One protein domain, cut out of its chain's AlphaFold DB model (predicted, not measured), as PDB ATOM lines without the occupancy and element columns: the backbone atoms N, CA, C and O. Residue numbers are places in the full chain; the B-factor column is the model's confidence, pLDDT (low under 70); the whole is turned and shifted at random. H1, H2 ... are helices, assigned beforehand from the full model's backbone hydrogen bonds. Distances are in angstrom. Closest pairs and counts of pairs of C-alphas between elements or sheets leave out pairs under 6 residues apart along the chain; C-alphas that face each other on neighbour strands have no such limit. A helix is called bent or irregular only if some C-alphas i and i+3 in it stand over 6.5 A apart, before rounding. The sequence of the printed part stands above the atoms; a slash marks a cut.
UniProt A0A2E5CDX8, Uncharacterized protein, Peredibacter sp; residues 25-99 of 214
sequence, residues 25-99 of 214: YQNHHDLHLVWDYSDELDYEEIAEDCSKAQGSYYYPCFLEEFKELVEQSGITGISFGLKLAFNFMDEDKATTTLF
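What this domain is: This is residues 25 to 99 of the 214 residues of an uncharacterized protein of Peredibacter sp (UniProt A0A2E5CDX8). Three helices, H1, H3 and H4, lie lengthwise in a slender up-and-down bundle, each running against the one before it in the chain. The short H2 packs across H4, and H4 is the long helix that touches the other three. The printed part has 75 residues with four named helices, H1 to H4 in chain order, no named strand, and the class is all helix. It is compact, with a radius of gyration of the C-alphas of 12.7 A, and a rod in outline, spanning 43 by 20 by 16 A.

How they stand to each other: H1, residues 25 to 40, touches the hub H4, residues 75 to 95, the same way at a shallow tilt of 22 degrees; their closest C-alphas, of Asp 30 and Gly 77, are 4.3 A apart. Of H4, residues 76 to 84 alone touch H1. H2, residues 43 to 49, and H4 only just touch, with 3 pairs of C-alphas within 8 A, the closest those of Tyr 43 and Phe 88 at 5.4 A; they are about perpendicular at 80 degrees. H3, residues 59 to 70, forms a helical hairpin with H4, opposite ways at 10 degrees, with the C-alphas of Val 70 and Ile 78 closest at 5.6 A. H1, with residues 33 to 40 alone, touches H3, closest at the C-alphas of Tyr 37 and Leu 69, 6.9 A. In H2 every O i to N i+4 pair is within hydrogen-bond range; H1 has 8 of 12, H3 7 of 8 and H4 16 of 17.

Where its parts are: H1 begins at C-alpha 25 (17.365, 36.641, -12.359) and is 24.0 A long, with a kink of 26 degrees near residue 32; it is irregular, C-alphas 26 and 29 being 8.3 A apart. H2 measures 10.4 A, H3 15.8 A. H4 measures 30.2 A and ends at C-alpha 95 (13.036, 6.408, 10.760).

The domain as a whole: The farthest C-alphas, of Tyr 25 and Phe 99, are 44.7 A apart. The printed part has no cut and no long link. Its mean pLDDT is 94.7, and no printed residue is under 70.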
ATOM      1  N   TYR A  25      18.212  35.466 -12.163       91.19
ATOM      2  CA  TYR A  25      17.365  36.641 -12.359       91.19
ATOM      3  C   TYR A  25      15.926  36.265 -12.743       91.19
ATOM      4  O   TYR A  25      14.976  36.839 -12.212       91.19
ATOM      5  N   GLN A  26      15.751  35.282 -13.629       88.62
ATOM      6  CA  GLN A  26      14.431  34.821 -14.055       88.62
ATOM      7  C   GLN A  26      13.639  34.141 -12.927       88.62
ATOM      8  O   GLN A  26      12.417  34.244 -12.925       88.62
ATOM      9  N   ASN A  27      14.318  33.474 -11.989       90.44
ATOM     10  CA  ASN A  27      13.692  32.634 -10.961       90.44
ATOM     11  C   ASN A  27      13.983  33.105  -9.529       90.44
ATOM     12  O   ASN A  27      13.820  32.333  -8.596       90.44
ATOM     13  N   HIS A  28      14.444  34.343  -9.336       92.94
ATOM     14  CA  HIS A  28      14.935  34.800  -8.034       92.94
ATOM     15  C   HIS A  28      13.876  34.663  -6.935       92.94
ATOM     16  O   HIS A  28      14.217  34.199  -5.857       92.94
ATOM     17  N   HIS A  29      12.613  35.010  -7.212       93.62
ATOM     18  CA  HIS A  29      11.503  34.835  -6.265       93.62
ATOM     19  C   HIS A  29      11.401  33.384  -5.790       93.62
ATOM     20  O   HIS A  29      11.490  33.126  -4.597       93.62
ATOM     21  N   ASP A  30      11.305  32.448  -6.734       94.19
ATOM     22  CA  ASP A  30      11.203  31.016  -6.450       94.19
ATOM     23  C   ASP A  30      12.433  30.477  -5.704       94.19
ATOM     24  O   ASP A  30      12.296  29.665  -4.797       94.19
ATOM     25  N   LEU A  31      13.637  30.924  -6.073       93.38
ATOM     26  CA  LEU A  31      14.879  30.481  -5.433       93.38
ATOM     27  C   LEU A  31      14.991  30.972  -3.990       93.38
ATOM     28  O   LEU A  31      15.390  30.195  -3.133       93.38
ATOM     29  N   HIS A  32      14.647  32.236  -3.728       94.38
ATOM     30  CA  HIS A  32      14.646  32.780  -2.367       94.38
ATOM     31  C   HIS A  32      13.577  32.128  -1.512       94.38
ATOM     32  O   HIS A  32      13.894  31.679  -0.423       94.38
ATOM     33  N   LEU A  33      12.362  31.978  -2.040       94.81
ATOM     34  CA  LEU A  33      11.282  31.315  -1.318       94.81
ATOM     35  C   LEU A  33      11.674  29.886  -0.917       94.81
ATOM     36  O   LEU A  33      11.520  29.506   0.233       94.81
ATOM     37  N   VAL A  34      12.239  29.101  -1.837       94.94
ATOM     38  CA  VAL A  34      12.696  27.743  -1.508       94.94
ATOM     39  C   VAL A  34      13.872  27.746  -0.534       94.94
ATOM     40  O   VAL A  34      13.965  26.838   0.281       94.94
ATOM     41  N   TRP A  35      14.788  28.715  -0.619       93.62
ATOM     42  CA  TRP A  35      15.863  28.828   0.367       93.62
ATOM     43  C   TRP A  35      15.328  29.138   1.761       93.62
ATOM     44  O   TRP A  35      15.788  28.513   2.711       93.62
ATOM     45  N   ASP A  36      14.344  30.026   1.873       94.06
ATOM     46  CA  ASP A  36      13.713  30.365   3.148       94.06
ATOM     47  C   ASP A  36      13.009  29.130   3.748       94.06
ATOM     48  O   ASP A  36      13.237  28.799   4.905       94.06
ATOM     49  N   TYR A  37      12.271  28.372   2.928       94.50
ATOM     50  CA  TYR A  37      11.608  27.127   3.346       94.50
ATOM     51  C   TYR A  37      12.552  25.917   3.476       94.50
ATOM     52  O   TYR A  37      12.109  24.843   3.875       94.50
ATOM     53  N   SER A  38      13.829  26.019   3.088       92.19
ATOM     54  CA  SER A  38      14.699  24.832   3.052       92.19
ATOM     55  C   SER A  38      15.025  24.288   4.436       92.19
ATOM     56  O   SER A  38      15.117  23.073   4.576       92.19
ATOM     57  N   ASP A  39      15.134  25.176   5.424       90.38
ATOM     58  CA  ASP A  39      15.296  24.802   6.827       90.38
ATOM     59  C   ASP A  39      13.945  24.353   7.417       90.38
ATOM     60  O   ASP A  39      13.880  23.333   8.092       90.38
ATOM     61  N   GLU A  40      12.843  25.042   7.088       91.81
ATOM     62  CA  GLU A  40      11.489  24.718   7.584       91.81
ATOM     63  C   GLU A  40      10.983  23.345   7.110       91.81
ATOM     64  O   GLU A  40      10.197  22.695   7.792       91.81
ATOM     65  N   LEU A  41      11.433  22.887   5.938       94.00
ATOM     66  CA  LEU A  41      11.106  21.573   5.379       94.00
ATOM     67  C   LEU A  41      12.143  20.492   5.715       94.00
ATOM     68  O   LEU A  41      12.006  19.360   5.237       94.00
ATOM     69  N   ASP A  42      13.180  20.822   6.489       93.81
ATOM     70  CA  ASP A  42      14.154  19.844   6.964       93.81
ATOM     71  C   ASP A  42      13.484  18.848   7.922       93.81
ATOM     72  O   ASP A  42      12.577  19.181   8.692       93.81
ATOM     73  N   TYR A  43      13.915  17.590   7.860       94.62
ATOM     74  CA  TYR A  43      13.361  16.537   8.696       94.62
ATOM     75  C   TYR A  43      13.560  16.810  10.190       94.62
ATOM     76  O   TYR A  43      12.635  16.585  10.971       94.62
ATOM     77  N   GLU A  44      14.742  17.292  10.591       94.19
ATOM     78  CA  GLU A  44      15.053  17.575  11.995       94.19
ATOM     79  C   GLU A  44      14.169  18.710  12.527       94.19
ATOM     80  O   GLU A  44      13.560  18.555  13.586       94.19
ATOM     81  N   GLU A  45      14.012  19.787  11.754       94.50
ATOM     82  CA  GLU A  45      13.180  20.940  12.121       94.50
ATOM     83  C   GLU A  45      11.706  20.534  12.289       94.50
ATOM     84  O   GLU A  45      11.091  20.763  13.334       94.50
ATOM     85  N   ILE A  46      11.146  19.826  11.300       95.38
ATOM     86  CA  ILE A  46       9.768  19.328  11.373       95.38
ATOM     87  C   ILE A  46       9.592  18.378  12.569       95.38
ATOM     88  O   ILE A  46       8.567  18.428  13.254       95.38
ATOM     89  N   ALA A  47      10.557  17.496  12.838       94.06
ATOM     90  CA  ALA A  47      10.460  16.535  13.934       94.06
ATOM     91  C   ALA A  47      10.454  17.204  15.322       94.06
ATOM     92  O   ALA A  47       9.826  16.667  16.243       94.06
ATOM     93  N   GLU A  48      11.119  18.353  15.481       92.56
ATOM     94  CA  GLU A  48      11.158  19.107  16.739       92.56
ATOM     95  C   GLU A  48       9.818  19.792  17.055       92.56
ATOM     96  O   GLU A  48       9.342  19.707  18.194       92.56
ATOM     97  N   ASP A  49       9.163  20.380  16.050       90.81
ATOM     98  CA  ASP A  49       7.996  21.252  16.248       90.81
ATOM     99  C   ASP A  49       6.641  20.634  15.839       90.81
ATOM    100  O   ASP A  49       5.573  21.241  16.019       90.81
ATOM    101  N   CYS A  50       6.620  19.387  15.351       93.31
ATOM    102  CA  CYS A  50       5.393  18.772  14.843       93.31
ATOM    103  C   CYS A  50       4.370  18.389  15.933       93.31
ATOM    104  O   CYS A  50       4.320  17.270  16.450       93.31
ATOM    105  N   SER A  51       3.429  19.298  16.196       92.88
ATOM    106  CA  SER A  51       2.299  19.074  17.118       92.88
ATOM    107  C   SER A  51       1.300  17.988  16.675       92.88
ATOM    108  O   SER A  51       0.517  17.502  17.494       92.88
ATOM    109  N   LYS A  52       1.317  17.602  15.390       92.69
ATOM    110  CA  LYS A  52       0.431  16.585  14.789       92.69
ATOM    111  C   LYS A  52       1.116  15.228  14.605       92.69
ATOM    112  O   LYS A  52       0.546  14.348  13.957       92.69
ATOM    113  N   ALA A  53       2.313  15.059  15.167       92.06
ATOM    114  CA  ALA A  53       3.087  13.835  15.042       92.06
ATOM    115  C   ALA A  53       2.311  12.627  15.582       92.06
ATOM    116  O   ALA A  53       1.715  12.663  16.665       92.06
ATOM    117  N   GLN A  54       2.355  11.524  14.839       89.94
ATOM    118  CA  GLN A  54       1.799  10.243  15.270       89.94
ATOM    119  C   GLN A  54       2.952   9.316  15.649       89.94
ATOM    120  O   GLN A  54       3.428   8.515  14.849       89.94
ATOM    121  N   GLY A  55       3.455   9.468  16.875       88.50
ATOM    122  CA  GLY A  55       4.706   8.826  17.276       88.50
ATOM    123  C   GLY A  55       5.882   9.438  16.514       88.50
ATOM    124  O   GLY A  55       6.136  10.627  16.646       88.50
ATOM    125  N   SER A  56       6.578   8.629  15.719       90.69
ATOM    126  CA  SER A  56       7.730   9.025  14.894       90.69
ATOM    127  C   SER A  56       7.353   9.306  13.430       90.69
ATOM    128  O   SER A  56       8.159   9.065  12.538       90.69
ATOM    129  N   TYR A  57       6.091   9.637  13.163       95.19
ATOM    130  CA  TYR A  57       5.576   9.921  11.826       95.19
ATOM    131  C   TYR A  57       5.198  11.393  11.739       95.19
ATOM    132  O   TYR A  57       4.274  11.833  12.439       95.19
ATOM    133  N   TYR A  58       5.915  12.129  10.893       97.06
ATOM    134  CA  TYR A  58       5.879  13.593  10.876       97.06
ATOM    135  C   TYR A  58       5.292  14.194   9.595       97.06
ATOM    136  O   TYR A  58       5.069  15.404   9.527       97.06
ATOM    137  N   TYR A  59       4.951  13.355   8.613       97.31
ATOM    138  CA  TYR A  59       4.338  13.772   7.351       97.31
ATOM    139  C   TYR A  59       3.182  14.787   7.472       97.31
ATOM    140  O   TYR A  59       3.164  15.718   6.673       97.31
ATOM    141  N   PRO A  60       2.243  14.704   8.443       95.88
ATOM    142  CA  PRO A  60       1.152  15.677   8.524       95.88
ATOM    143  C   PRO A  60       1.608  17.127   8.721       95.88
ATOM    144  O   PRO A  60       0.945  18.027   8.221       95.88
ATOM    145  N   CYS A  61       2.706  17.361   9.446       96.25
ATOM    146  CA  CYS A  61       3.251  18.709   9.627       96.25
ATOM    147  C   CYS A  61       4.040  19.144   8.394       96.25
ATOM    148  O   CYS A  61       3.817  20.234   7.881       96.25
ATOM    149  N   PHE A  62       4.873  18.247   7.857       97.62
ATOM    150  CA  PHE A  62       5.586  18.500   6.607       97.62
ATOM    151  C   PHE A  62       4.636  18.888   5.468       97.62
ATOM    152  O   PHE A  62       4.906  19.822   4.719       97.62
ATOM    153  N   LEU A  63       3.505  18.191   5.338       97.69
ATOM    154  CA  LEU A  63       2.528  18.455   4.289       97.69
ATOM    155  C   LEU A  63       1.939  19.870   4.385       97.69
ATOM    156  O   LEU A  63       1.628  20.467   3.355       97.69
ATOM    157  N   GLU A  64       1.784  20.408   5.597       96.38
ATOM    158  CA  GLU A  64       1.299  21.773   5.815       96.38
ATOM    159  C   GLU A  64       2.329  22.801   5.358       96.38
ATOM    160  O   GLU A  64       1.997  23.634   4.515       96.38
ATOM    161  N   GLU A  65       3.580  22.672   5.793       96.88
ATOM    162  CA  GLU A  65       4.665  23.566   5.371       96.88
ATOM    163  C   GLU A  65       4.912  23.482   3.858       96.88
ATOM    164  O   GLU A  65       5.014  24.488   3.149       96.88
ATOM    165  N   PHE A  66       4.909  22.265   3.307       98.06
ATOM    166  CA  PHE A  66       5.066  22.056   1.873       98.06
ATOM    167  C   PHE A  66       3.926  22.703   1.083       98.06
ATOM    168  O   PHE A  66       4.158  23.297   0.026       98.06
ATOM    169  N   LYS A  67       2.692  22.622   1.597       97.81
ATOM    170  CA  LYS A  67       1.534  23.287   1.000       97.81
ATOM    171  C   LYS A  67       1.722  24.806   0.970       97.81
ATOM    172  O   LYS A  67       1.446  25.410  -0.068       97.81
ATOM    173  N   GLU A  68       2.217  25.411   2.047       97.19
ATOM    174  CA  GLU A  68       2.489  26.853   2.092       97.19
ATOM    175  C   GLU A  68       3.556  27.281   1.076       97.19
ATOM    176  O   GLU A  68       3.372  28.285   0.375       97.19
ATOM    177  N   LEU A  69       4.620  26.486   0.922       97.19
ATOM    178  CA  LEU A  69       5.648  26.712  -0.093       97.19
ATOM    179  C   LEU A  69       5.056  26.684  -1.511       97.19
ATOM    180  O   LEU A  69       5.264  27.615  -2.301       97.19
ATOM    181  N   VAL A  70       4.324  25.622  -1.876       97.06
ATOM    182  CA  VAL A  70       3.819  25.472  -3.255       97.06
ATOM    183  C   VAL A  70       2.724  26.483  -3.594       97.06
ATOM    184  O   VAL A  70       2.627  26.911  -4.743       97.06
ATOM    185  N   GLU A  71       1.943  26.937  -2.609       96.56
ATOM    186  CA  GLU A  71       0.941  27.997  -2.780       96.56
ATOM    187  C   GLU A  71       1.556  29.390  -2.994       96.56
ATOM    188  O   GLU A  71       0.851  30.329  -3.369       96.56
ATOM    189  N   GLN A  72       2.864  29.555  -2.805       96.31
ATOM    190  CA  GLN A  72       3.576  30.819  -3.025       96.31
ATOM    191  C   GLN A  72       4.595  30.748  -4.170       96.31
ATOM    192  O   GLN A  72       5.111  31.781  -4.613       96.31
ATOM    193  N   SER A  73       4.840  29.545  -4.685       96.00
ATOM    194  CA  SER A  73       5.863  29.254  -5.684       96.00
ATOM    195  C   SER A  73       5.337  29.310  -7.120       96.00
ATOM    196  O   SER A  73       4.172  29.025  -7.407       96.00
ATOM    197  N   GLY A  74       6.225  29.658  -8.048       94.75
ATOM    198  CA  GLY A  74       6.110  29.288  -9.452       94.75
ATOM    199  C   GLY A  74       6.637  27.872  -9.691       94.75
ATOM    200  O   GLY A  74       7.061  27.166  -8.774       94.75
ATOM    201  N   ILE A  75       6.642  27.444 -10.953       95.06
ATOM    202  CA  ILE A  75       7.056  26.086 -11.331       95.06
ATOM    203  C   ILE A  75       8.489  25.730 -10.908       95.06
ATOM    204  O   ILE A  75       8.768  24.580 -10.560       95.06
ATOM    205  N   THR A  76       9.406  26.702 -10.920       94.62
ATOM    206  CA  THR A  76      10.794  26.469 -10.511       94.62
ATOM    207  C   THR A  76      10.853  26.220  -9.010       94.62
ATOM    208  O   THR A  76      11.505  25.267  -8.584       94.62
ATOM    209  N   GLY A  77      10.124  27.020  -8.227       96.25
ATOM    210  CA  GLY A  77      10.013  26.852  -6.778       96.25
ATOM    211  C   GLY A  77       9.413  25.496  -6.421       96.25
ATOM    212  O   GLY A  77      10.016  24.739  -5.669       96.25
ATOM    213  N   ILE A  78       8.313  25.119  -7.078       97.38
ATOM    214  CA  ILE A  78       7.671  23.804  -6.918       97.38
ATOM    215  C   ILE A  78       8.641  22.664  -7.246       97.38
ATOM    216  O   ILE A  78       8.714  21.687  -6.507       97.38
ATOM    217  N   SER A  79       9.429  22.785  -8.318       95.94
ATOM    218  CA  SER A  79      10.383  21.741  -8.717       95.94
ATOM    219  C   SER A  79      11.485  21.519  -7.677       95.94
ATOM    220  O   SER A  79      11.879  20.379  -7.430       95.94
ATOM    221  N   PHE A  80      11.995  22.587  -7.054       96.06
ATOM    222  CA  PHE A  80      12.945  22.442  -5.951       96.06
ATOM    223  C   PHE A  80      12.265  21.993  -4.655       96.06
ATOM    224  O   PHE A  80      12.820  21.152  -3.955       96.06
ATOM    225  N   GLY A  81      11.058  22.484  -4.373       96.94
ATOM    226  CA  GLY A  81      10.250  22.049  -3.238       96.94
ATOM    227  C   GLY A  81       9.983  20.545  -3.272       96.94
ATOM    228  O   GLY A  81      10.165  19.879  -2.265       96.94
ATOM    229  N   LEU A  82       9.655  19.972  -4.437       97.62
ATOM    230  CA  LEU A  82       9.490  18.522  -4.602       97.62
ATOM    231  C   LEU A  82      10.759  17.740  -4.251       97.62
ATOM    232  O   LEU A  82      10.682  16.641  -3.712       97.62
ATOM    233  N   LYS A  83      11.941  18.301  -4.526       96.06
ATOM    234  CA  LYS A  83      13.202  17.675  -4.123       96.06
ATOM    235  C   LYS A  83      13.368  17.670  -2.602       96.06
ATOM    236  O   LYS A  83      13.813  16.662  -2.065       96.06
ATOM    237  N   LEU A  84      13.026  18.771  -1.928       96.56
ATOM    238  CA  LEU A  84      13.016  18.825  -0.461       96.56
ATOM    239  C   LEU A  84      12.007  17.822   0.101       96.56
ATOM    240  O   LEU A  84      12.350  17.037   0.977       96.56
ATOM    241  N   ALA A  85      10.816  17.764  -0.500       97.56
ATOM    242  CA  ALA A  85       9.784  16.812  -0.131       97.56
ATOM    243  C   ALA A  85      10.269  15.370  -0.229       97.56
ATOM    244  O   ALA A  85      10.119  14.613   0.719       97.56
ATOM    245  N   PHE A  86      10.903  14.976  -1.332       95.56
ATOM    246  CA  PHE A  86      11.384  13.603  -1.475       95.56
ATOM    247  C   PHE A  86      12.487  13.251  -0.476       95.56
ATOM    248  O   PHE A  86      12.467  12.146   0.052       95.56
ATOM    249  N   ASN A  87      13.384  14.189  -0.156       96.62
ATOM    250  CA  ASN A  87      14.374  13.973   0.898       96.62
ATOM    251  C   ASN A  87      13.698  13.747   2.259       96.62
ATOM    252  O   ASN A  87      13.982  12.749   2.916       96.62
ATOM    253  N   PHE A  88      12.763  14.624   2.639       97.75
ATOM    254  CA  PHE A  88      12.000  14.485   3.879       97.75
ATOM    255  C   PHE A  88      11.269  13.136   3.936       97.75
ATOM    256  O   PHE A  88      11.351  12.415   4.928       97.75
ATOM    257  N   MET A  89      10.571  12.777   2.856       97.81
ATOM    258  CA  MET A  89       9.801  11.539   2.767       97.81
ATOM    259  C   MET A  89      10.685  10.297   2.913       97.81
ATOM    260  O   MET A  89      10.293   9.352   3.598       97.81
ATOM    261  N   ASP A  90      11.866  10.296   2.292       96.38
ATOM    262  CA  ASP A  90      12.824   9.194   2.386       96.38
ATOM    263  C   ASP A  90      13.347   9.033   3.825       96.38
ATOM    264  O   ASP A  90      13.460   7.906   4.320       96.38
ATOM    265  N   GLU A  91      13.622  10.146   4.510       97.06
ATOM    266  CA  GLU A  91      14.069  10.151   5.905       97.06
ATOM    267  C   GLU A  91      12.965   9.691   6.860       97.06
ATOM    268  O   GLU A  91      13.174   8.733   7.608       97.06
ATOM    269  N   ASP A  92      11.763  10.267   6.767       97.44
ATOM    270  CA  ASP A  92      10.605   9.886   7.586       97.44
ATOM    271  C   ASP A  92      10.266   8.398   7.407       97.44
ATOM    272  O   ASP A  92      10.041   7.675   8.381       97.44
ATOM    273  N   LYS A  93      10.330   7.882   6.171       96.88
ATOM    274  CA  LYS A  93      10.098   6.457   5.876       96.88
ATOM    275  C   LYS A  93      11.124   5.539   6.530       96.88
ATOM    276  O   LYS A  93      10.794   4.406   6.920       96.88
ATOM    277  N   ALA A  94      12.377   5.983   6.582       95.12
ATOM    278  CA  ALA A  94      13.487   5.216   7.125       95.12
ATOM    279  C   ALA A  94      13.463   5.175   8.659       95.12
ATOM    280  O   ALA A  94      13.845   4.161   9.245       95.12
ATOM    281  N   THR A  95      13.007   6.248   9.301       93.12
ATOM    282  CA  THR A  95      13.036   6.408  10.760       93.12
ATOM    283  C   THR A  95      11.733   5.998  11.438       93.12
ATOM    284  O   THR A  95      11.764   5.580  12.599       93.12
ATOM    285  N   THR A  96      10.592   6.086  10.746       94.19
ATOM    286  CA  THR A  96       9.299   5.878  11.392       94.19
ATOM    287  C   THR A  96       9.085   4.436  11.863       94.19
ATOM    288  O   THR A  96       9.299   3.462  11.136       94.19
ATOM    289  N   THR A  97       8.588   4.300  13.092       92.31
ATOM    290  CA  THR A  97       8.144   3.047  13.709       92.31
ATOM    291  C   THR A  97       6.626   2.987  13.886       92.31
ATOM    292  O   THR A  97       6.141   2.109  14.594       92.31
ATOM    293  N   LEU A  98       5.865   3.928  13.305       92.56
ATOM    294  CA  LEU A  98       4.401   3.968  13.432       92.56
ATOM    295  C   LEU A  98       3.740   2.706  12.855       92.56
ATOM    296  O   LEU A  98       2.757   2.203  13.397       92.56
ATOM    297  N   PHE A  99       4.278   2.202  11.746       90.88
ATOM    298  CA  PHE A  99       3.701   1.089  11.005       90.88
ATOM    299  C   PHE A  99       4.340  -0.236  11.429       90.88
ATOM    300  O   PHE A  99       5.544  -0.436  11.278       90.88
TER     301      PHE A  99